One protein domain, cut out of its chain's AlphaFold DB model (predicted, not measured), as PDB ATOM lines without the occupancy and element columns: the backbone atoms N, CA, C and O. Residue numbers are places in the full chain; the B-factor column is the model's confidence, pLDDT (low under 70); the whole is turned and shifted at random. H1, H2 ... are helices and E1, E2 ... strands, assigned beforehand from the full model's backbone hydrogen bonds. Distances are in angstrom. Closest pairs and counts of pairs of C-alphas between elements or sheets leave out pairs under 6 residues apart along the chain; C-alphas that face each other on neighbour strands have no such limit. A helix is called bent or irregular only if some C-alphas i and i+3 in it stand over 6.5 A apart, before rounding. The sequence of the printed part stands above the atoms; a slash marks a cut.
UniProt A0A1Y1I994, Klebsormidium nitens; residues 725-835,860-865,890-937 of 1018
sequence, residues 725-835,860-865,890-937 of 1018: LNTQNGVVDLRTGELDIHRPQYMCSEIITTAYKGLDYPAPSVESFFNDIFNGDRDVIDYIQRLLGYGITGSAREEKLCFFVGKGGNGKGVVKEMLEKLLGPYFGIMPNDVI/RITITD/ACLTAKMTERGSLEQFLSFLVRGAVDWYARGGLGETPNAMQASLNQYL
ATOM      1  N   LEU A 725     -99.931 -44.028 169.953       94.12
ATOM      2  CA  LEU A 725     -99.210 -45.301 169.963       94.12
ATOM      3  C   LEU A 725    -100.204 -46.441 169.727       94.12
ATOM      4  O   LEU A 725    -101.143 -46.632 170.496       94.12
ATOM      5  N   ASN A 726    -100.011 -47.198 168.649       92.94
ATOM      6  CA  ASN A 726    -100.896 -48.300 168.285       92.94
ATOM      7  C   ASN A 726    -100.467 -49.575 169.028       92.94
ATOM      8  O   ASN A 726     -99.337 -50.033 168.860       92.94
ATOM      9  N   THR A 727    -101.350 -50.137 169.853       91.69
ATOM     10  CA  THR A 727    -101.077 -51.253 170.780       91.69
ATOM     11  C   THR A 727    -102.025 -52.423 170.531       91.69
ATOM     12  O   THR A 727    -103.058 -52.253 169.894       91.69
ATOM     13  N   GLN A 728    -101.728 -53.619 171.045       88.06
ATOM     14  CA  GLN A 728    -102.448 -54.854 170.685       88.06
ATOM     15  C   GLN A 728    -103.965 -54.861 170.992       88.06
ATOM     16  O   GLN A 728    -104.685 -55.734 170.502       88.06
ATOM     17  N   ASN A 729    -104.454 -53.912 171.797       78.56
ATOM     18  CA  ASN A 729    -105.859 -53.747 172.181       78.56
ATOM     19  C   ASN A 729    -106.456 -52.353 171.886       78.56
ATOM     20  O   ASN A 729    -107.581 -52.096 172.312       78.56
ATOM     21  N   GLY A 730    -105.749 -51.473 171.170       80.50
ATOM     22  CA  GLY A 730    -106.253 -50.151 170.783       80.50
ATOM     23  C   GLY A 730    -105.154 -49.111 170.558       80.50
ATOM     24  O   GLY A 730    -103.962 -49.409 170.646       80.50
ATOM     25  N   VAL A 731    -105.555 -47.873 170.277       83.56
ATOM     26  CA  VAL A 731    -104.651 -46.729 170.094       83.56
ATOM     27  C   VAL A 731    -104.622 -45.905 171.378       83.56
ATOM     28  O   VAL A 731    -105.662 -45.459 171.853       83.56
ATOM     29  N   VAL A 732    -103.427 -45.708 171.934       92.75
ATOM     30  CA  VAL A 732    -103.191 -44.867 173.112       92.75
ATOM     31  C   VAL A 732    -102.845 -43.452 172.662       92.75
ATOM     32  O   VAL A 732    -101.951 -43.288 171.832       92.75
ATOM     33  N   ASP A 733    -103.502 -42.439 173.224       90.38
ATOM     34  CA  ASP A 733    -103.059 -41.044 173.120       90.38
ATOM     35  C   ASP A 733    -102.026 -40.762 174.222       90.38
ATOM     36  O   ASP A 733    -102.346 -40.755 175.410       90.38
ATOM     37  N   LEU A 734    -100.765 -40.546 173.850       94.75
ATOM     38  CA  LEU A 734     -99.653 -40.344 174.785       94.75
ATOM     39  C   LEU A 734     -99.713 -39.002 175.538       94.75
ATOM     40  O   LEU A 734     -98.922 -38.799 176.458       94.75
ATOM     41  N   ARG A 735    -100.636 -38.096 175.179       90.94
ATOM     42  CA  ARG A 735    -100.876 -36.831 175.897       90.94
ATOM     43  C   ARG A 735    -101.789 -37.019 177.108       90.94
ATOM     44  O   ARG A 735    -101.630 -36.300 178.090       90.94
ATOM     45  N   THR A 736    -102.737 -37.958 177.036       89.44
ATOM     46  CA  THR A 736    -103.745 -38.203 178.089       89.44
ATOM     47  C   THR A 736    -103.602 -39.566 178.767       89.44
ATOM     48  O   THR A 736    -104.073 -39.741 179.887       89.44
ATOM     49  N   GLY A 737    -102.951 -40.533 178.114       87.19
ATOM     50  CA  GLY A 737    -102.921 -41.937 178.528       87.19
ATOM     51  C   GLY A 737    -104.231 -42.686 178.256       87.19
ATOM     52  O   GLY A 737    -104.393 -43.816 178.716       87.19
ATOM     53  N   GLU A 738    -105.175 -42.087 177.527       86.50
ATOM     54  CA  GLU A 738    -106.444 -42.727 177.178       86.50
ATOM     55  C   GLU A 738    -106.265 -43.748 176.048       86.50
ATOM     56  O   GLU A 738    -105.480 -43.549 175.120       86.50
ATOM     57  N   LEU A 739    -107.023 -44.844 176.125       84.06
ATOM     58  CA  LEU A 739    -107.060 -45.912 175.127       84.06
ATOM     59  C   LEU A 739    -108.377 -45.840 174.347       84.06
ATOM     60  O   LEU A 739    -109.435 -46.140 174.901       84.06
ATOM     61  N   ASP A 740    -108.306 -45.510 173.059       72.69
ATOM     62  CA  ASP A 740    -109.428 -45.669 172.130       72.69
ATOM     63  C   ASP A 740    -109.284 -46.971 171.322       72.69
ATOM     64  O   ASP A 740    -108.211 -47.573 171.213       72.69
ATOM     65  N   ILE A 741    -110.381 -47.429 170.729       67.19
ATOM     66  CA  ILE A 741    -110.383 -48.568 169.808       67.19
ATOM     67  C   ILE A 741    -109.584 -48.244 168.537       67.19
ATOM     68  O   ILE A 741    -109.425 -47.084 168.158       67.19
ATOM     69  N   HIS A 742    -109.116 -49.268 167.823       69.81
ATOM     70  CA  HIS A 742    -108.474 -49.054 166.525       69.81
ATOM     71  C   HIS A 742    -109.433 -48.387 165.528       69.81
ATOM     72  O   HIS A 742    -110.572 -48.826 165.343       69.81
ATOM     73  N   ARG A 743    -108.946 -47.348 164.841       69.31
ATOM     74  CA  ARG A 743    -109.675 -46.636 163.784       69.31
ATOM     75  C   ARG A 743    -108.731 -46.272 162.633       69.31
ATOM     76  O   ARG A 743    -107.631 -45.789 162.901       69.31
ATOM     77  N   PRO A 744    -109.152 -46.384 161.362       68.06
ATOM     78  CA  PRO A 744    -108.292 -46.045 160.228       68.06
ATOM     79  C   PRO A 744    -107.959 -44.541 160.149       68.06
ATOM     80  O   PRO A 744    -106.971 -44.160 159.532       68.06
ATOM     81  N   GLN A 745    -108.715 -43.663 160.820       70.12
ATOM     82  CA  GLN A 745    -108.430 -42.222 160.915       70.12
ATOM     83  C   GLN A 745    -107.160 -41.891 161.734       70.12
ATOM     84  O   GLN A 745    -106.707 -40.739 161.704       70.12
ATOM     85  N   TYR A 746    -106.580 -42.875 162.433       76.81
ATOM     86  CA  TYR A 746    -105.271 -42.780 163.088       76.81
ATOM     87  C   TYR A 746    -104.085 -43.042 162.142       76.81
ATOM     88  O   TYR A 746    -102.957 -42.725 162.497       76.81
ATOM     89  N   MET A 747    -104.314 -43.556 160.925       79.50
ATOM     90  CA  MET A 747    -103.279 -43.743 159.889       79.50
ATOM     91  C   MET A 747    -102.068 -44.603 160.310       79.50
ATOM     92  O   MET A 747    -100.981 -44.461 159.755       79.50
ATOM     93  N   CYS A 748    -102.213 -45.499 161.284       86.31
ATOM     94  CA  CYS A 748    -101.112 -46.356 161.723       86.31
ATOM     95  C   CYS A 748    -100.735 -47.368 160.624       86.31
ATOM     96  O   CYS A 748    -101.612 -48.086 160.139       86.31
ATOM     97  N   SER A 749     -99.453 -47.470 160.257       88.62
ATOM     98  CA  SER A 749     -98.932 -48.626 159.500       88.62
ATOM     99  C   SER A 749     -98.386 -49.718 160.419       88.62
ATOM    100  O   SER A 749     -98.421 -50.889 160.054       88.62
ATOM    101  N   GLU A 750     -97.925 -49.338 161.615       89.69
ATOM    102  CA  GLU A 750     -97.312 -50.229 162.606       89.69
ATOM    103  C   GLU A 750     -98.131 -50.341 163.900       89.69
ATOM    104  O   GLU A 750     -99.069 -49.577 164.137       89.69
ATOM    105  N   ILE A 751     -97.789 -51.343 164.714       92.19
ATOM    106  CA  ILE A 751     -98.461 -51.716 165.963       92.19
ATOM    107  C   ILE A 751     -97.476 -52.443 166.889       92.19
ATOM    108  O   ILE A 751     -96.645 -53.217 166.412       92.19
ATOM    109  N   ILE A 752     -97.572 -52.224 168.204       94.06
ATOM    110  CA  ILE A 752     -96.854 -53.030 169.202       94.06
ATOM    111  C   ILE A 752     -97.695 -54.225 169.662       94.06
ATOM    112  O   ILE A 752     -98.902 -54.114 169.870       94.06
ATOM    113  N   THR A 753     -97.045 -55.370 169.870       89.62
ATOM    114  CA  THR A 753     -97.685 -56.644 170.258       89.62
ATOM    115  C   THR A 753     -98.114 -56.701 171.727       89.62
ATOM    116  O   THR A 753     -98.875 -57.588 172.121       89.62
ATOM    117  N   THR A 754     -97.660 -55.750 172.548       91.19
ATOM    118  CA  THR A 754     -98.056 -55.620 173.956       91.19
ATOM    119  C   THR A 754     -99.402 -54.899 174.074       91.19
ATOM    120  O   THR A 754     -99.668 -53.933 173.357       91.19
ATOM    121  N   ALA A 755    -100.257 -55.367 174.986       89.75
ATOM    122  CA  ALA A 755    -101.549 -54.750 175.276       89.75
ATOM    123  C   ALA A 755    -101.421 -53.706 176.397       89.75
ATOM    124  O   ALA A 755    -100.912 -54.012 177.477       89.75
ATOM    125  N   TYR A 756    -101.924 -52.494 176.169       94.50
ATOM    126  CA  TYR A 756    -101.957 -51.442 177.181       94.50
ATOM    127  C   TYR A 756    -103.035 -51.701 178.241       94.50
ATOM    128  O   TYR A 756    -104.116 -52.215 177.938       94.50
ATOM    129  N   LYS A 757    -102.739 -51.350 179.498       92.62
ATOM    130  CA  LYS A 757    -103.569 -51.666 180.675       92.62
ATOM    131  C   LYS A 757    -104.148 -50.438 181.388       92.62
ATOM    132  O   LYS A 757    -104.835 -50.609 182.390       92.62
ATOM    133  N   GLY A 758    -103.902 -49.233 180.870       89.12
ATOM    134  CA  GLY A 758    -104.254 -47.966 181.518       89.12
ATOM    135  C   GLY A 758    -103.138 -47.417 182.414       89.12
ATOM    136  O   GLY A 758    -102.223 -48.143 182.808       89.12
ATOM    137  N   LEU A 759    -103.209 -46.120 182.733       91.00
ATOM    138  CA  LEU A 759    -102.202 -45.420 183.542       91.00
ATOM    139  C   LEU A 759    -102.052 -46.023 184.946       91.00
ATOM    140  O   LEU A 759    -100.933 -46.153 185.446       91.00
ATOM    141  N   ASP A 760    -103.156 -46.441 185.561       90.38
ATOM    142  CA  ASP A 760    -103.191 -46.931 186.946       90.38
ATOM    143  C   ASP A 760    -102.702 -48.381 187.109       90.38
ATOM    144  O   ASP A 760    -102.645 -48.893 188.226       90.38
ATOM    145  N   TYR A 761    -102.324 -49.064 186.020       93.38
ATOM    146  CA  TYR A 761    -101.883 -50.457 186.085       93.38
ATOM    147  C   TYR A 761    -100.593 -50.602 186.921       93.38
ATOM    148  O   TYR A 761     -99.569 -50.016 186.554       93.38
ATOM    149  N   PRO A 762    -100.593 -51.353 188.041       91.06
ATOM    150  CA  PRO A 762     -99.427 -51.438 188.918       91.06
ATOM    151  C   PRO A 762     -98.214 -52.014 188.186       91.06
ATOM    152  O   PRO A 762     -98.323 -53.074 187.571       91.06
ATOM    153  N   ALA A 763     -97.051 -51.362 188.296       93.44
ATOM    154  CA  ALA A 763     -95.828 -51.780 187.613       93.44
ATOM    155  C   ALA A 763     -94.709 -52.263 188.567       93.44
ATOM    156  O   ALA A 763     -93.548 -51.921 188.347       93.44
ATOM    157  N   PRO A 764     -94.988 -53.067 189.619       92.69
ATOM    158  CA  PRO A 764     -94.053 -53.302 190.724       92.69
ATOM    159  C   PRO A 764     -92.729 -53.969 190.322       92.69
ATOM    160  O   PRO A 764     -91.722 -53.741 190.983       92.69
ATOM    161  N   SER A 765     -92.688 -54.773 189.252       90.31
ATOM    162  CA  SER A 765     -91.423 -55.375 188.788       90.31
ATOM    163  C   SER A 765     -90.535 -54.352 188.076       90.31
ATOM    164  O   SER A 765     -89.318 -54.369 188.238       90.31
ATOM    165  N   VAL A 766     -91.151 -53.432 187.333       94.00
ATOM    166  CA  VAL A 766     -90.479 -52.322 186.642       94.00
ATOM    167  C   VAL A 766     -90.068 -51.246 187.642       94.00
ATOM    168  O   VAL A 766     -88.928 -50.796 187.627       94.00
ATOM    169  N   GLU A 767     -90.964 -50.883 188.557       92.62
ATOM    170  CA  GLU A 767     -90.707 -49.921 189.625       92.62
ATOM    171  C   GLU A 767     -89.615 -50.432 190.581       92.62
ATOM    172  O   GLU A 767     -88.723 -49.655 190.910       92.62
ATOM    173  N   SER A 768     -89.591 -51.721 190.960       91.75
ATOM    174  CA  SER A 768     -88.449 -52.303 191.696       91.75
ATOM    175  C   SER A 768     -87.162 -52.167 190.890       91.75
ATOM    176  O   SER A 768     -86.230 -51.530 191.358       91.75
ATOM    177  N   PHE A 769     -87.138 -52.661 189.646       92.50
ATOM    178  CA  PHE A 769     -85.949 -52.623 188.794       92.50
ATOM    179  C   PHE A 769     -85.376 -51.203 188.617       92.50
ATOM    180  O   PHE A 769     -84.164 -51.017 188.718       92.50
ATOM    181  N   PHE A 770     -86.223 -50.189 188.411       92.06
ATOM    182  CA  PHE A 770     -85.775 -48.795 188.319       92.06
ATOM    183  C   PHE A 770     -85.311 -48.219 189.669       92.06
ATOM    184  O   PHE A 770     -84.330 -47.476 189.684       92.06
ATOM    185  N   ASN A 771     -85.929 -48.595 190.796       92.06
ATOM    186  CA  ASN A 771     -85.397 -48.273 192.127       92.06
ATOM    187  C   ASN A 771     -84.031 -48.937 192.371       92.06
ATOM    188  O   ASN A 771     -83.136 -48.283 192.902       92.06
ATOM    189  N   ASP A 772     -83.847 -50.190 191.953       88.12
ATOM    190  CA  ASP A 772     -82.621 -50.962 192.166       88.12
ATOM    191  C   ASP A 772     -81.435 -50.365 191.382       88.12
ATOM    192  O   ASP A 772     -80.377 -50.103 191.957       88.12
ATOM    193  N   ILE A 773     -81.601 -50.070 190.082       88.25
ATOM    194  CA  ILE A 773     -80.502 -49.541 189.243       88.25
ATOM    195  C   ILE A 773     -80.141 -48.074 189.533       88.25
ATOM    196  O   ILE A 773     -79.027 -47.655 189.210       88.25
ATOM    197  N   PHE A 774     -81.051 -47.305 190.141       87.12
ATOM    198  CA  PHE A 774     -80.825 -45.914 190.558       87.12
ATOM    199  C   PHE A 774     -80.749 -45.737 192.086       87.12
ATOM    200  O   PHE A 774     -80.760 -44.610 192.573       87.12
ATOM    201  N   ASN A 775     -80.630 -46.830 192.852       87.00
ATOM    202  CA  ASN A 775     -80.477 -46.824 194.314       87.00
ATOM    203  C   ASN A 775     -81.532 -45.952 195.044       87.00
ATOM    204  O   ASN A 775     -81.226 -45.240 196.001       87.00
ATOM    205  N   GLY A 776     -82.778 -45.982 194.562       87.94
ATOM    206  CA  GLY A 776     -83.913 -45.229 195.110       87.94
ATOM    207  C   GLY A 776     -83.919 -43.715 194.844       87.94
ATOM    208  O   GLY A 776     -84.758 -43.024 195.423       87.94
ATOM    209  N   ASP A 777     -83.028 -43.182 193.999       90.31
ATOM    210  CA  ASP A 777     -83.012 -41.759 193.622       90.31
ATOM    211  C   ASP A 777     -84.250 -41.401 192.776       90.31
ATOM    212  O   ASP A 777     -84.303 -41.635 191.566       90.31
ATOM    213  N   ARG A 778     -85.276 -40.851 193.439       92.62
ATOM    214  CA  ARG A 778     -86.561 -40.502 192.818       92.62
ATOM    215  C   ARG A 778     -86.450 -39.415 191.756       92.62
ATOM    216  O   ARG A 778     -87.101 -39.546 190.726       92.62
ATOM    217  N   ASP A 779     -85.605 -38.406 191.950       92.06
ATOM    218  CA  ASP A 779     -85.444 -37.328 190.967       92.06
ATOM    219  C   ASP A 779     -84.895 -37.887 189.645       92.06
ATOM    220  O   ASP A 779     -85.348 -37.509 188.558       92.06
ATOM    221  N   VAL A 780     -83.957 -38.840 189.730       91.31
ATOM    222  CA  VAL A 780     -83.418 -39.559 188.568       91.31
ATOM    223  C   VAL A 780     -84.439 -40.530 187.974       91.31
ATOM    224  O   VAL A 780     -84.611 -40.533 186.755       91.31
ATOM    225  N   ILE A 781     -85.142 -41.324 188.787       93.81
ATOM    226  CA  ILE A 781     -86.142 -42.295 188.303       93.81
ATOM    227  C   ILE A 781     -87.277 -41.589 187.554       93.81
ATOM    228  O   ILE A 781     -87.596 -41.982 186.431       93.81
ATOM    229  N   ASP A 782     -87.833 -40.517 188.118       94.19
ATOM    230  CA  ASP A 782     -88.933 -39.759 187.518       94.19
ATOM    231  C   ASP A 782     -88.476 -39.027 186.239       94.19
ATOM    232  O   ASP A 782     -89.217 -38.952 185.255       94.19
ATOM    233  N   TYR A 783     -87.234 -38.521 186.200       94.31
ATOM    234  CA  TYR A 783     -86.657 -37.941 184.980       94.31
ATOM    235  C   TYR A 783     -86.409 -39.001 183.896       94.31
ATOM    236  O   TYR A 783     -86.689 -38.752 182.725       94.31
ATOM    237  N   ILE A 784     -85.932 -40.197 184.255       92.94
ATOM    238  CA  ILE A 784     -85.752 -41.312 183.312       92.94
ATOM    239  C   ILE A 784     -87.106 -41.833 182.813       92.94
ATOM    240  O   ILE A 784     -87.231 -42.143 181.627       92.94
ATOM    241  N   GLN A 785     -88.138 -41.855 183.660       95.81
ATOM    242  CA  GLN A 785     -89.505 -42.166 183.245       95.81
ATOM    243  C   GLN A 785     -90.009 -41.152 182.208       95.81
ATOM    244  O   GLN A 785     -90.443 -41.563 181.131       95.81
ATOM    245  N   ARG A 786     -89.878 -39.839 182.469       95.69
ATOM    246  CA  ARG A 786     -90.171 -38.781 181.478       95.69
ATOM    247  C   ARG A 786     -89.361 -38.938 180.193       95.69
ATOM    248  O   ARG A 786     -89.921 -38.806 179.113       95.69
ATOM    249  N   LEU A 787     -88.066 -39.233 180.290       92.88
ATOM    250  CA  LEU A 787     -87.161 -39.347 179.144       92.88
ATOM    251  C   LEU A 787     -87.527 -40.514 178.219       92.88
ATOM    252  O   LEU A 787     -87.586 -40.342 177.002       92.88
ATOM    253  N   LEU A 788     -87.798 -41.690 178.788       94.06
ATOM    254  CA  LEU A 788     -88.219 -42.861 178.016       94.06
ATOM    255  C   LEU A 788     -89.672 -42.718 177.526       94.06
ATOM    256  O   LEU A 788     -89.988 -43.174 176.430       94.06
ATOM    257  N   GLY A 789     -90.535 -42.037 178.288       94.75
ATOM    258  CA  GLY A 789     -91.897 -41.680 177.884       94.75
ATOM    259  C   GLY A 789     -91.942 -40.709 176.699       94.75
ATOM    260  O   GLY A 789     -92.628 -40.962 175.713       94.75
ATOM    261  N   TYR A 790     -91.130 -39.651 176.730       92.00
ATOM    262  CA  TYR A 790     -90.860 -38.794 175.572       92.00
ATOM    263  C   TYR A 790     -90.355 -39.624 174.378       92.00
ATOM    264  O   TYR A 790     -90.859 -39.467 173.267       92.00
ATOM    265  N   GLY A 791     -89.435 -40.565 174.617       88.06
ATOM    266  CA  GLY A 791     -88.896 -41.459 173.590       88.06
ATOM    267  C   GLY A 791     -89.926 -42.364 172.898       88.06
ATOM    268  O   GLY A 791     -89.697 -42.752 171.757       88.06
ATOM    269  N   ILE A 792     -91.069 -42.686 173.522       93.50
ATOM    270  CA  ILE A 792     -92.146 -43.443 172.850       93.50
ATOM    271  C   ILE A 792     -93.115 -42.568 172.041       93.50
ATOM    272  O   ILE A 792     -93.994 -43.106 171.362       93.50
ATOM    273  N   THR A 793     -92.949 -41.242 172.052       87.25
ATOM    274  CA  THR A 793     -93.601 -40.335 171.091       87.25
ATOM    275  C   THR A 793     -92.842 -40.324 169.758       87.25
ATOM    276  O   THR A 793     -91.690 -40.737 169.675       87.25
ATOM    277  N   GLY A 794     -93.461 -39.821 168.691       76.75
ATOM    278  CA  GLY A 794     -92.759 -39.468 167.447       76.75
ATOM    279  C   GLY A 794     -92.075 -38.090 167.481       76.75
ATOM    280  O   GLY A 794     -91.790 -37.533 166.422       76.75
ATOM    281  N   SER A 795     -91.885 -37.484 168.659       77.19
ATOM    282  CA  SER A 795     -91.371 -36.120 168.801       77.19
ATOM    283  C   SER A 795     -89.847 -36.086 168.900       77.19
ATOM    284  O   SER A 795     -89.251 -36.773 169.721       77.19
ATOM    285  N   ALA A 796     -89.216 -35.213 168.112       74.88
ATOM    286  CA  ALA A 796     -87.787 -34.898 168.210       74.88
ATOM    287  C   ALA A 796     -87.505 -33.585 168.976       74.88
ATOM    288  O   ALA A 796     -86.357 -33.150 169.050       74.88
ATOM    289  N   ARG A 797     -88.541 -32.938 169.536       72.19
ATOM    290  CA  ARG A 797     -88.515 -31.545 170.038       72.19
ATOM    291  C   ARG A 797     -87.464 -31.258 171.119       72.19
ATOM    292  O   ARG A 797     -87.071 -30.107 171.276       72.19
ATOM    293  N   GLU A 798     -87.042 -32.262 171.880       72.69
ATOM    294  CA  GLU A 798     -86.058 -32.098 172.957       72.69
ATOM    295  C   GLU A 798     -84.600 -32.246 172.481       72.69
ATOM    296  O   GLU A 798     -83.695 -31.933 173.254       72.69
ATOM    297  N   GLU A 799     -84.359 -32.739 171.258       71.69
ATOM    298  CA  GLU A 799     -83.027 -32.902 170.633       71.69
ATOM    299  C   GLU A 799     -81.968 -33.594 171.530       71.69
ATOM    300  O   GLU A 799     -80.780 -33.267 171.503       71.69
ATOM    301  N   LYS A 800     -82.385 -34.560 172.363       70.88
ATOM    302  CA  LYS A 800     -81.504 -35.245 173.329       70.88
ATOM    303  C   LYS A 800     -80.790 -36.454 172.718       70.88
ATOM    304  O   LYS A 800     -81.426 -37.334 172.146       70.88
ATOM    305  N   LEU A 801     -79.482 -36.546 172.966       70.38
ATOM    306  CA  LEU A 801     -78.681 -37.767 172.851       70.38
ATOM    307  C   LEU A 801     -78.304 -38.237 174.264       70.38
ATOM    308  O   LEU A 801     -77.871 -37.429 175.087       70.38
ATOM    309  N   CYS A 802     -78.483 -39.526 174.565       73.75
ATOM    310  CA  CYS A 802     -78.403 -40.048 175.931       73.75
ATOM    311  C   CYS A 802     -77.323 -41.126 176.079       73.75
ATOM    312  O   CYS A 802     -77.413 -42.195 175.481       73.75
ATOM    313  N   PHE A 803     -76.325 -40.861 176.927       71.25
ATOM    314  CA  PHE A 803     -75.217 -41.776 177.205       71.25
ATOM    315  C   PHE A 803     -75.450 -42.528 178.522       71.25
ATOM    316  O   PHE A 803     -75.305 -41.966 179.610       71.25
ATOM    317  N   PHE A 804     -75.791 -43.814 178.441       73.94
ATOM    318  CA  PHE A 804     -75.959 -44.673 179.617       73.94
ATOM    319  C   PHE A 804     -74.592 -45.188 180.101       73.94
ATOM    320  O   PHE A 804     -74.150 -46.273 179.727       73.94
ATOM    321  N   VAL A 805     -73.896 -44.405 180.930       68.50
ATOM    322  CA  VAL A 805     -72.515 -44.694 181.367       68.50
ATOM    323  C   VAL A 805     -72.469 -45.455 182.699       68.50
ATOM    324  O   VAL A 805     -72.966 -44.997 183.728       68.50
ATOM    325  N   GLY A 806     -71.794 -46.605 182.708       63.97
ATOM    326  CA  GLY A 806     -71.634 -47.465 183.884       63.97
ATOM    327  C   GLY A 806     -70.910 -48.768 183.549       63.97
ATOM    328  O   GLY A 806     -70.846 -49.150 182.380       63.97
ATOM    329  N   LYS A 807     -70.370 -49.436 184.579       59.34
ATOM    330  CA  LYS A 807     -69.740 -50.763 184.465       59.34
ATOM    331  C   LYS A 807     -70.793 -51.840 184.137       59.34
ATOM    332  O   LYS A 807     -71.997 -51.606 184.268       59.34
ATOM    333  N   GLY A 808     -70.339 -53.012 183.689       58.50
ATOM    334  CA  GLY A 808     -71.216 -54.149 183.384       58.50
ATOM    335  C   GLY A 808     -72.042 -54.599 184.596       58.50
ATOM    336  O   GLY A 808     -71.561 -54.546 185.722       58.50
ATOM    337  N   GLY A 809     -73.283 -55.032 184.351       57.75
ATOM    338  CA  GLY A 809     -74.258 -55.423 185.382       57.75
ATOM    339  C   GLY A 809     -75.336 -54.371 185.678       57.75
ATOM    340  O   GLY A 809     -76.431 -54.730 186.097       57.75
ATOM    341  N   ASN A 810     -75.089 -53.091 185.376       68.69
ATOM    342  CA  ASN A 810     -75.959 -51.966 185.757       68.69
ATOM    343  C   ASN A 810     -77.204 -51.785 184.852       68.69
ATOM    344  O   ASN A 810     -77.436 -50.698 184.326       68.69
ATOM    345  N   GLY A 811     -77.977 -52.845 184.596       74.19
ATOM    346  CA  GLY A 811     -79.306 -52.786 183.963       74.19
ATOM    347  C   GLY A 811     -79.403 -52.347 182.490       74.19
ATOM    348  O   GLY A 811     -80.421 -52.636 181.869       74.19
ATOM    349  N   LYS A 812     -78.377 -51.710 181.894       81.19
ATOM    350  CA  LYS A 812     -78.433 -51.126 180.530       81.19
ATOM    351  C   LYS A 812     -79.015 -52.080 179.475       81.19
ATOM    352  O   LYS A 812     -79.899 -51.697 178.716       81.19
ATOM    353  N   GLY A 813     -78.511 -53.318 179.437       80.88
ATOM    354  CA  GLY A 813     -78.939 -54.340 178.476       80.88
ATOM    355  C   GLY A 813     -80.391 -54.771 178.682       80.88
ATOM    356  O   GLY A 813     -81.129 -54.889 177.714       80.88
ATOM    357  N   VAL A 814     -80.826 -54.881 179.942       86.12
ATOM    358  CA  VAL A 814     -82.222 -55.178 180.296       86.12
ATOM    359  C   VAL A 814     -83.140 -54.059 179.792       86.12
ATOM    360  O   VAL A 814     -84.139 -54.347 179.143       86.12
ATOM    361  N   VAL A 815     -82.770 -52.784 179.984       88.62
ATOM    362  CA  VAL A 815     -83.528 -51.637 179.438       88.62
ATOM    363  C   VAL A 815     -83.576 -51.672 177.906       88.62
ATOM    364  O   VAL A 815     -84.653 -51.485 177.343       88.62
ATOM    365  N   LYS A 816     -82.451 -51.950 177.226       87.31
ATOM    366  CA  LYS A 816     -82.419 -52.112 175.760       87.31
ATOM    367  C   LYS A 816     -83.396 -53.198 175.309       87.31
ATOM    368  O   LYS A 816     -84.264 -52.915 174.495       87.31
ATOM    369  N   GLU A 817     -83.299 -54.405 175.865       89.06
ATOM    370  CA  GLU A 817     -84.151 -55.534 175.477       89.06
ATOM    371  C   GLU A 817     -85.633 -55.316 175.802       89.06
ATOM    372  O   GLU A 817     -86.496 -55.738 175.032       89.06
ATOM    373  N   MET A 818     -85.944 -54.653 176.920       93.38
ATOM    374  CA  MET A 818     -87.312 -54.261 177.261       93.38
ATOM    375  C   MET A 818     -87.876 -53.268 176.241       93.38
ATOM    376  O   MET A 818     -89.015 -53.433 175.815       93.38
ATOM    377  N   LEU A 819     -87.098 -52.262 175.822       92.50
ATOM    378  CA  LEU A 819     -87.512 -51.303 174.790       92.50
ATOM    379  C   LEU A 819     -87.647 -51.972 173.417       92.50
ATOM    380  O   LEU A 819     -88.637 -51.747 172.729       92.50
ATOM    381  N   GLU A 820     -86.695 -52.824 173.043       90.56
ATOM    382  CA  GLU A 820     -86.664 -53.549 171.772       90.56
ATOM    383  C   GLU A 820     -87.873 -54.485 171.621       90.56
ATOM    384  O   GLU A 820     -88.624 -54.377 170.649       90.56
ATOM    385  N   LYS A 821     -88.136 -55.336 172.624       91.50
ATOM    386  CA  LYS A 821     -89.273 -56.272 172.616       91.50
ATOM    387  C   LYS A 821     -90.628 -55.582 172.814       91.50
ATOM    388  O   LYS A 821     -91.628 -56.088 172.312       91.50
ATOM    389  N   LEU A 822     -90.685 -54.443 173.513       94.81
ATOM    390  CA  LEU A 822     -91.926 -53.677 173.671       94.81
ATOM    391  C   LEU A 822     -92.290 -52.885 172.410       94.81
ATOM    392  O   LEU A 822     -93.444 -52.904 171.988       94.81
ATOM    393  N   LEU A 823     -91.331 -52.153 171.839       91.75
ATOM    394  CA  LEU A 823     -91.588 -51.186 170.768       91.75
ATOM    395  C   LEU A 823     -91.492 -51.796 169.369       91.75
ATOM    396  O   LEU A 823     -92.091 -51.243 168.447       91.75
ATOM    397  N   GLY A 824     -90.775 -52.915 169.203       90.19
ATOM    398  CA  GLY A 824     -90.725 -53.715 167.978       90.19
ATOM    399  C   GLY A 824     -90.503 -52.872 166.714       90.19
ATOM    400  O   GLY A 824     -89.407 -52.342 166.526       90.19
ATOM    401  N   PRO A 825     -91.519 -52.691 165.844       88.56
ATOM    402  CA  PRO A 825     -91.381 -51.878 164.635       88.56
ATOM    403  C   PRO A 825     -90.975 -50.416 164.899       88.56
ATOM    404  O   PRO A 825     -90.294 -49.835 164.052       88.56
ATOM    405  N   TYR A 826     -91.300 -49.837 166.061       88.56
ATOM    406  CA  TYR A 826     -90.898 -48.476 166.448       88.56
ATOM    407  C   TYR A 826     -89.484 -48.385 167.057       88.56
ATOM    408  O   TYR A 826     -88.989 -47.274 167.263       88.56
ATOM    409  N   PHE A 827     -88.818 -49.512 167.334       89.12
ATOM    410  CA  PHE A 827     -87.425 -49.559 167.798       89.12
ATOM    411  C   PHE A 827     -86.452 -49.731 166.626       89.12
ATOM    412  O   PHE A 827     -86.757 -50.421 165.649       89.12
ATOM    413  N   GLY A 828     -85.265 -49.128 166.707       81.81
ATOM    414  CA  GLY A 828     -84.195 -49.338 165.729       81.81
ATOM    415  C   GLY A 828     -82.819 -49.471 166.371       81.81
ATOM    416  O   GLY A 828     -82.473 -48.728 167.286       81.81
ATOM    417  N   ILE A 829     -81.997 -50.374 165.845       76.75
ATOM    418  CA  ILE A 829     -80.557 -50.368 166.116       76.75
ATOM    419  C   ILE A 829     -79.912 -49.454 165.074       76.75
ATOM    420  O   ILE A 829     -80.106 -49.643 163.871       76.75
ATOM    421  N   MET A 830     -79.188 -48.435 165.528       67.88
ATOM    422  CA  MET A 830     -78.495 -47.498 164.651       67.88
ATOM    423  C   MET A 830     -77.078 -48.012 164.352       67.88
ATOM    424  O   MET A 830     -76.351 -48.354 165.283       67.88
ATOM    425  N   PRO A 831     -76.657 -48.068 163.075       62.56
ATOM    426  CA  PRO A 831     -75.276 -48.375 162.723       62.56
ATOM    427  C   PRO A 831     -74.289 -47.347 163.298       62.56
ATOM    428  O   PRO A 831     -74.514 -46.139 163.214       62.56
ATOM    429  N   ASN A 832     -73.165 -47.821 163.847       59.75
ATOM    430  CA  ASN A 832     -72.176 -46.960 164.511       59.75
ATOM    431  C   ASN A 832     -71.531 -45.918 163.574       59.75
ATOM    432  O   ASN A 832     -71.083 -44.878 164.050       59.75
ATOM    433  N   ASP A 833     -71.534 -46.141 162.257       53.72
ATOM    434  CA  ASP A 833     -71.041 -45.189 161.250       53.72
ATOM    435  C   ASP A 833     -71.909 -43.923 161.087       53.72
ATOM    436  O   ASP A 833     -71.448 -42.934 160.516       53.72
ATOM    437  N   VAL A 834     -73.123 -43.901 161.654       54.22
ATOM    438  CA  VAL A 834     -73.978 -42.699 161.725       54.22
ATOM    439  C   VAL A 834     -73.461 -41.692 162.760       54.22
ATOM    440  O   VAL A 834     -73.642 -40.486 162.585       54.22
ATOM    441  N   ILE A 835     -72.798 -42.166 163.822       51.66
ATOM    442  CA  ILE A 835     -72.189 -41.326 164.871       51.66
ATOM    443  C   ILE A 835     -70.671 -41.195 164.666       51.66
ATOM    444  O   ILE A 835     -70.102 -40.133 164.918       51.66
ATOM    445  N   ARG A 860     -88.959 -44.448 166.772       88.12
ATOM    446  CA  ARG A 860     -89.171 -43.507 167.890       88.12
ATOM    447  C   ARG A 860     -87.982 -43.492 168.847       88.12
ATOM    448  O   ARG A 860     -87.456 -42.434 169.168       88.12
ATOM    449  N   ILE A 861     -87.485 -44.681 169.197       86.69
ATOM    450  CA  ILE A 861     -86.223 -44.860 169.921       86.69
ATOM    451  C   ILE A 861     -85.244 -45.601 169.021       86.69
ATOM    452  O   ILE A 861     -85.574 -46.657 168.473       86.69
ATOM    453  N   THR A 862     -84.024 -45.076 168.918       80.62
ATOM    454  CA  THR A 862     -82.899 -45.799 168.332       80.62
ATOM    455  C   THR A 862     -81.713 -45.864 169.284       80.62
ATOM    456  O   THR A 862     -81.422 -44.914 170.009       80.62
ATOM    457  N   ILE A 863     -81.046 -47.019 169.311       80.44
ATOM    458  CA  ILE A 863     -79.891 -47.287 170.176       80.44
ATOM    459  C   ILE A 863     -78.704 -47.703 169.306       80.44
ATOM    460  O   ILE A 863     -78.852 -48.486 168.371       80.44
ATOM    461  N   THR A 864     -77.528 -47.171 169.632       70.94
ATOM    462  CA  THR A 864     -76.228 -47.607 169.109       70.94
ATOM    463  C   THR A 864     -75.576 -48.466 170.197       70.94
ATOM    464  O   THR A 864     -75.623 -48.088 171.370       70.94
ATOM    465  N   ASP A 865     -74.993 -49.611 169.849       63.94
ATOM    466  CA  ASP A 865     -74.172 -50.378 170.796       63.94
ATOM    467  C   ASP A 865     -72.746 -49.799 170.801       63.94
ATOM    468  O   ASP A 865     -72.181 -49.547 169.734       63.94
ATOM    469  N   ALA A 890     -79.223 -62.714 182.365       44.41
ATOM    470  CA  ALA A 890     -80.117 -63.355 181.400       44.41
ATOM    471  C   ALA A 890     -81.478 -63.737 182.016       44.41
ATOM    472  O   ALA A 890     -82.509 -63.566 181.373       44.41
ATOM    473  N   CYS A 891     -81.501 -64.200 183.270       52.09
ATOM    474  CA  CYS A 891     -82.732 -64.504 184.006       52.09
ATOM    475  C   CYS A 891     -83.556 -63.237 184.299       52.09
ATOM    476  O   CYS A 891     -84.770 -63.230 184.099       52.09
ATOM    477  N   LEU A 892     -82.902 -62.139 184.695       54.09
ATOM    478  CA  LEU A 892     -83.554 -60.841 184.874       54.09
ATOM    479  C   LEU A 892     -84.076 -60.298 183.537       54.09
ATOM    480  O   LEU A 892     -85.230 -59.892 183.475       54.09
ATOM    481  N   THR A 893     -83.283 -60.364 182.463       60.34
ATOM    482  CA  THR A 893     -83.721 -60.071 181.087       60.34
ATOM    483  C   THR A 893     -84.966 -60.879 180.720       60.34
ATOM    484  O   THR A 893     -85.947 -60.304 180.250       60.34
ATOM    485  N   ALA A 894     -84.965 -62.196 180.952       60.78
ATOM    486  CA  ALA A 894     -86.089 -63.062 180.615       60.78
ATOM    487  C   ALA A 894     -87.341 -62.618 181.380       60.78
ATOM    488  O   ALA A 894     -88.328 -62.237 180.757       60.78
ATOM    489  N   LYS A 895     -87.250 -62.520 182.713       70.88
ATOM    490  CA  LYS A 895     -88.343 -62.076 183.586       70.88
ATOM    491  C   LYS A 895     -88.873 -60.685 183.226       70.88
ATOM    492  O   LYS A 895     -90.083 -60.469 183.197       70.88
ATOM    493  N   MET A 896     -87.993 -59.726 182.946       84.06
ATOM    494  CA  MET A 896     -88.381 -58.355 182.588       84.06
ATOM    495  C   MET A 896     -88.935 -58.237 181.162       84.06
ATOM    496  O   MET A 896     -89.574 -57.235 180.842       84.06
ATOM    497  N   THR A 897     -88.740 -59.261 180.326       80.94
ATOM    498  CA  THR A 897     -89.274 -59.329 178.958       80.94
ATOM    499  C   THR A 897     -90.385 -60.371 178.777       80.94
ATOM    500  O   THR A 897     -90.927 -60.513 177.682       80.94
ATOM    501  N   GLU A 898     -90.816 -61.026 179.861       83.12
ATOM    502  CA  GLU A 898     -92.108 -61.707 179.937       83.12
ATOM    503  C   GLU A 898     -93.259 -60.724 179.685       83.12
ATOM    504  O   GLU A 898     -93.213 -59.555 180.080       83.12
ATOM    505  N   ARG A 899     -94.353 -61.228 179.102       84.62
ATOM    506  CA  ARG A 899     -95.543 -60.437 178.756       84.62
ATOM    507  C   ARG A 899     -96.033 -59.542 179.901       84.62
ATOM    508  O   ARG A 899     -96.311 -58.373 179.665       84.62
ATOM    509  N   GLY A 900     -96.132 -60.067 181.124       87.44
ATOM    510  CA  GLY A 900     -96.605 -59.291 182.277       87.44
ATOM    511  C   GLY A 900     -95.687 -58.114 182.625       87.44
ATOM    512  O   GLY A 900     -96.171 -57.044 182.985       87.44
ATOM    513  N   SER A 901     -94.375 -58.277 182.463       90.62
ATOM    514  CA  SER A 901     -93.383 -57.222 182.689       90.62
ATOM    515  C   SER A 901     -93.379 -56.179 181.569       90.62
ATOM    516  O   SER A 901     -93.235 -54.991 181.850       90.62
ATOM    517  N   LEU A 902     -93.632 -56.581 180.317       93.69
ATOM    518  CA  LEU A 902     -93.812 -55.646 179.198       93.69
ATOM    519  C   LEU A 902     -95.125 -54.849 179.313       93.69
ATOM    520  O   LEU A 902     -95.128 -53.644 179.067       93.69
ATOM    521  N   GLU A 903     -96.222 -55.475 179.757       95.62
ATOM    522  CA  GLU A 903     -97.500 -54.796 180.040       95.62
ATOM    523  C   GLU A 903     -97.354 -53.773 181.198       95.62
ATOM    524  O   GLU A 903     -97.903 -52.667 181.134       95.62
ATOM    525  N   GLN A 904     -96.533 -54.080 182.215       96.75
ATOM    526  CA  GLN A 904     -96.115 -53.120 183.254       96.75
ATOM    527  C   GLN A 904     -95.233 -51.994 182.687       96.75
ATOM    528  O   GLN A 904     -95.456 -50.822 182.993       96.75
ATOM    529  N   PHE A 905     -94.245 -52.321 181.848       97.19
ATOM    530  CA  PHE A 905     -93.288 -51.345 181.319       97.19
ATOM    531  C   PHE A 905     -93.945 -50.353 180.361       97.19
ATOM    532  O   PHE A 905     -93.706 -49.156 180.472       97.19
ATOM    533  N   LEU A 906     -94.856 -50.811 179.501       97.31
ATOM    534  CA  LEU A 906     -95.676 -49.931 178.668       97.31
ATOM    535  C   LEU A 906     -96.458 -48.922 179.520       97.31
ATOM    536  O   LEU A 906     -96.499 -47.738 179.200       97.31
ATOM    537  N   SER A 907     -97.021 -49.375 180.641       97.12
ATOM    538  CA  SER A 907     -97.759 -48.518 181.574       97.12
ATOM    539  C   SER A 907     -96.839 -47.494 182.258       97.12
ATOM    540  O   SER A 907     -97.183 -46.315 182.344       97.12
ATOM    541  N   PHE A 908     -95.623 -47.900 182.640       97.38
ATOM    542  CA  PHE A 908     -94.568 -47.008 183.140       97.38
ATOM    543  C   PHE A 908     -94.135 -45.953 182.101       97.38
ATOM    544  O   PHE A 908     -93.994 -44.783 182.459       97.38
ATOM    545  N   LEU A 909     -93.975 -46.322 180.825       97.75
ATOM    546  CA  LEU A 909     -93.578 -45.392 179.759       97.75
ATOM    547  C   LEU A 909     -94.688 -44.395 179.398       97.75
ATOM    548  O   LEU A 909     -94.406 -43.206 179.254       97.75
ATOM    549  N   VAL A 910     -95.949 -44.836 179.304       97.56
ATOM    550  CA  VAL A 910     -97.075 -43.933 178.990       97.56
ATOM    551  C   VAL A 910     -97.292 -42.905 180.109       97.56
ATOM    552  O   VAL A 910     -97.493 -41.733 179.804       97.56
ATOM    553  N   ARG A 911     -97.134 -43.278 181.392       97.88
ATOM    554  CA  ARG A 911     -97.083 -42.301 182.506       97.88
ATOM    555  C   ARG A 911     -96.019 -41.220 182.276       97.88
ATOM    556  O   ARG A 911     -96.288 -40.043 182.484       97.88
ATOM    557  N   GLY A 912     -94.827 -41.615 181.823       96.62
ATOM    558  CA  GLY A 912     -93.732 -40.692 181.515       96.62
ATOM    559  C   GLY A 912     -94.034 -39.746 180.353       96.62
ATOM    560  O   GLY A 912     -93.660 -38.576 180.409       96.62
ATOM    561  N   ALA A 913     -94.741 -40.225 179.324       96.56
ATOM    562  CA  ALA A 913     -95.175 -39.402 178.196       96.56
ATOM    563  C   ALA A 913     -96.221 -38.358 178.627       96.56
ATOM    564  O   ALA A 913     -96.099 -37.186 178.273       96.56
ATOM    565  N   VAL A 914     -97.182 -38.760 179.467       97.06
ATOM    566  CA  VAL A 914     -98.204 -37.866 180.035       97.06
ATOM    567  C   VAL A 914     -97.580 -36.828 180.980       97.06
ATOM    568  O   VAL A 914     -97.916 -35.652 180.881       97.06
ATOM    569  N   ASP A 915     -96.626 -37.203 181.840       96.44
ATOM    570  CA  ASP A 915     -95.917 -36.255 182.721       96.44
ATOM    571  C   ASP A 915     -95.014 -35.282 181.932       96.44
ATOM    572  O   ASP A 915     -94.953 -34.093 182.252       96.44
ATOM    573  N   TRP A 916     -94.371 -35.739 180.847       95.69
ATOM    574  CA  TRP A 916     -93.659 -34.864 179.903       95.69
ATOM    575  C   TRP A 916     -94.609 -33.858 179.236       95.69
ATOM    576  O   TRP A 916     -94.310 -32.661 179.187       95.69
ATOM    577  N   TYR A 917     -95.783 -34.315 178.786       93.50
ATOM    578  CA  TYR A 917     -96.799 -33.453 178.183       93.50
ATOM    579  C   TYR A 917     -97.401 -32.450 179.176       93.50
ATOM    580  O   TYR A 917     -97.498 -31.265 178.851       93.50
ATOM    581  N   ALA A 918     -97.725 -32.880 180.397       92.94
ATOM    582  CA  ALA A 918     -98.267 -32.028 181.457       92.94
ATOM    583  C   ALA A 918     -97.287 -30.925 181.903       92.94
ATOM    584  O   ALA A 918     -97.713 -29.827 182.263       92.94
ATOM    585  N   ARG A 919     -95.973 -31.187 181.843       91.69
ATOM    586  CA  ARG A 919     -94.911 -30.199 182.122       91.69
ATOM    587  C   ARG A 919     -94.504 -29.368 180.903       91.69
ATOM    588  O   ARG A 919     -93.800 -28.373 181.056       91.69
ATOM    589  N   GLY A 920     -94.911 -29.773 179.699       89.06
ATOM    590  CA  GLY A 920     -94.508 -29.150 178.435       89.06
ATOM    591  C   GLY A 920     -93.037 -29.368 178.049       89.06
ATOM    592  O   GLY A 920     -92.540 -28.647 177.177       89.06
ATOM    593  N   GLY A 921     -92.352 -30.324 178.688       89.44
ATOM    594  CA  GLY A 921     -90.925 -30.608 178.525       89.44
ATOM    595  C   GLY A 921     -90.370 -31.569 179.591       89.44
ATOM    596  O   GLY A 921     -91.048 -31.905 180.561       89.44
ATOM    597  N   LEU A 922     -89.114 -32.009 179.437       88.44
ATOM    598  CA  LEU A 922     -88.443 -32.956 180.355       88.44
ATOM    599  C   LEU A 922     -88.218 -32.402 181.776       88.44
ATOM    600  O   LEU A 922     -88.069 -33.178 182.726       88.44
ATOM    601  N   GLY A 923     -88.232 -31.075 181.925       88.25
ATOM    602  CA  GLY A 923     -87.896 -30.366 183.159       88.25
ATOM    603  C   GLY A 923     -86.391 -30.137 183.319       88.25
ATOM    604  O   GLY A 923     -85.621 -30.269 182.367       88.25
ATOM    605  N   GLU A 924     -85.971 -29.769 184.527       87.81
ATOM    606  CA  GLU A 924     -84.552 -29.613 184.862       87.81
ATOM    607  C   GLU A 924     -83.865 -30.982 185.007       87.81
ATOM    608  O   GLU A 924     -84.443 -31.933 185.537       87.81
ATOM    609  N   THR A 925     -82.617 -31.084 184.541       86.06
ATOM    610  CA  THR A 925     -81.789 -32.289 184.695       86.06
ATOM    611  C   THR A 925     -81.445 -32.507 186.176       86.06
ATOM    612  O   THR A 925     -80.844 -31.611 186.775       86.06
ATOM    613  N   PRO A 926     -81.717 -33.685 186.774       91.50
ATOM    614  CA  PRO A 926     -81.366 -33.966 188.164       91.50
ATOM    615  C   PRO A 926     -79.876 -33.763 188.453       91.50
ATOM    616  O   PRO A 926     -79.013 -34.149 187.657       91.50
ATOM    617  N   ASN A 927     -79.554 -33.224 189.634       87.69
ATOM    618  CA  ASN A 927     -78.176 -32.913 190.036       87.69
ATOM    619  C   ASN A 927     -77.229 -34.124 189.923       87.69
ATOM    620  O   ASN A 927     -76.089 -33.976 189.484       87.69
ATOM    621  N   ALA A 928     -77.708 -35.333 190.242       84.19
ATOM    622  CA  ALA A 928     -76.961 -36.584 190.096       84.19
ATOM    623  C   ALA A 928     -76.600 -36.913 188.629       84.19
ATOM    624  O   ALA A 928     -75.485 -37.368 188.340       84.19
ATOM    625  N   MET A 929     -77.505 -36.631 187.684       82.12
ATOM    626  CA  MET A 929     -77.252 -36.793 186.248       82.12
ATOM    627  C   MET A 929     -76.317 -35.705 185.718       82.12
ATOM    628  O   MET A 929     -75.380 -36.020 184.988       82.12
ATOM    629  N   GLN A 930     -76.501 -34.445 186.130       80.56
ATOM    630  CA  GLN A 930     -75.619 -33.350 185.719       80.56
ATOM    631  C   GLN A 930     -74.186 -33.546 186.240       80.56
ATOM    632  O   GLN A 930     -73.227 -33.358 185.491       80.56
ATOM    633  N   ALA A 931     -74.019 -34.000 187.486       80.75
ATOM    634  CA  ALA A 931     -72.716 -34.368 188.040       80.75
ATOM    635  C   ALA A 931     -72.074 -35.539 187.272       80.75
ATOM    636  O   ALA A 931     -70.884 -35.491 186.964       80.75
ATOM    637  N   SER A 932     -72.862 -36.556 186.900       76.25
ATOM    638  CA  SER A 932     -72.389 -37.692 186.093       76.25
ATOM    639  C   SER A 932     -71.950 -37.277 184.687       76.25
ATOM    640  O   SER A 932     -70.915 -37.742 184.209       76.25
ATOM    641  N   LEU A 933     -72.696 -36.378 184.035       73.25
ATOM    642  CA  LEU A 933     -72.342 -35.821 182.727       73.25
ATOM    643  C   LEU A 933     -71.053 -34.993 182.811       73.25
ATOM    644  O   LEU A 933     -70.143 -35.198 182.012       73.25
ATOM    645  N   ASN A 934     -70.936 -34.122 183.817       73.81
ATOM    646  CA  ASN A 934     -69.728 -33.330 184.051       73.81
ATOM    647  C   ASN A 934     -68.503 -34.232 184.311       73.81
ATOM    648  O   ASN A 934     -67.433 -33.983 183.758       73.81
ATOM    649  N   GLN A 935     -68.664 -35.310 185.091       74.25
ATOM    650  CA  GLN A 935     -67.611 -36.305 185.331       74.25
ATOM    651  C   GLN A 935     -67.205 -37.033 184.040       74.25
ATOM    652  O   GLN A 935     -66.013 -37.184 183.774       74.25
ATOM    653  N   TYR A 936     -68.175 -37.461 183.224       68.31
ATOM    654  CA  TYR A 936     -67.907 -38.127 181.949       68.31
ATOM    655  C   TYR A 936     -67.161 -37.205 180.975       68.31
ATOM    656  O   TYR A 936     -66.138 -37.608 180.421       68.31
ATOM    657  N   LEU A 937     -67.612 -35.956 180.824       69.00
ATOM    658  CA  LEU A 937     -66.955 -34.956 179.977       69.00
ATOM    659  C   LEU A 937     -65.511 -34.693 180.432       69.00
ATOM    660  O   LEU A 937     -64.607 -34.739 179.603       69.00
TER     661      LEU A 937
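Overview. This is residues 725 to 835, 860 to 865 and 890 to 937 of the 1018 residues of a protein of Klebsormidium nitens (UniProt A0A1Y1I994). One long helix, H5, runs through the core, and three shorter helices, H1, H2 and H3, pack on it at nearly right angles. A small hairpin, E1 and E2, lies toward one end of the longest axis and H6 toward the other, while H4 packs on H3, and a short pair of strands, E3 and E4, lies beside H3. The printed part has 165 residues with six named helices and four named strands, in the order E1, E2, H1, H2, H3, E3, E4, H4, H5, H6; E1 and E2 form an antiparallel sheet, E3 and E4 a parallel one. The class is mostly helix, and the whole is compact, with a radius of gyration of the C-alphas of 15.7 A and spans of 49 by 36 by 35 A.

Along the chain. E1, residues 725 to 727, begins at C-alpha 725 at (-99.210, -45.301, 169.963), and E2 is residues 730 to 733. H1, residues 764 to 773, is 14.1 A long, and H2, residues 778 to 791, is 19.4 A long. H3, residues 812 to 826, is 19.0 A long; it is irregular, with C-alphas 822 and 825 9.2 A apart, and its line is a rough one. E3 is residues 827 to 829 and E4 is residues 861 to 863. H4, residues 890 to 897, is 10.3 A long. H5, residues 899 to 919, is 30.4 A long, from C-alpha 899 at (-95.543, -60.437, 178.756) to C-alpha 919 at (-94.911, -30.199, 182.122). H6, residues 927 to 937, is 15.2 A long and ends at C-alpha 937 at (-66.955, -34.956, 179.977).

Arrangement. H5 is the hub and touches three helices. It touches H2 with residues 908 to 916 alone, about perpendicular at 86 degrees; the closest C-alphas, of Gly 789 and Ala 913, are 4.0 A apart. It touches H1 with residues 901 to 908 alone, closest at the C-alphas of Val 766 and Phe 905, 6.1 A; at 71 degrees the two are only just about perpendicular. Residues 818 to 822 of H3 touch H5, about perpendicular at 83 degrees, with the closest C-alphas, of Leu 822 and Leu 902, 6.2 A apart. H1 and H2 only just touch, with 3 pairs of C-alphas within 8 A, the closest those of Phe 770 and Ile 781 at 6.5 A. H3 and H4 touch at a steep tilt of 39 degrees, the same way; the C-alphas of Val 814 and Thr 893 are closest, 5.2 A. H6 is close to H2 but not clearly touching, with the closest C-alphas, of Val 780 and Met 929, 7.1 A apart. In E3 and E4, parallel at 21 degrees, N 863 and O 828 are within hydrogen-bond range at 3.0 A. E1 and E2 form a hairpin, antiparallel at 155 degrees, with N 725 and O 732 within hydrogen-bond range at 2.9 A; both are apart from H5. Every O i to N i+4 pair is within range in H1, H2, H4, H5 and H6, and 9 of 11 are in H3.

Size, cuts and confidence. The C-alphas farthest apart, of Pro 744 and Gln 935, are 48.8 A apart. The links E2 to H1, 30 residues, and H2 to H3, 20 residues, are long. Residues 836 to 859 and 866 to 889 are not printed; the gaps are 17.4 A between C-alphas 835 and 860 and 17.8 A between C-alphas 865 and 890. The mean pLDDT of the printed part is 83.8, and it is under 70 at residues 741 to 744, 805 to 810, 830 to 835, 865, 890 to 894 and 936 to 937.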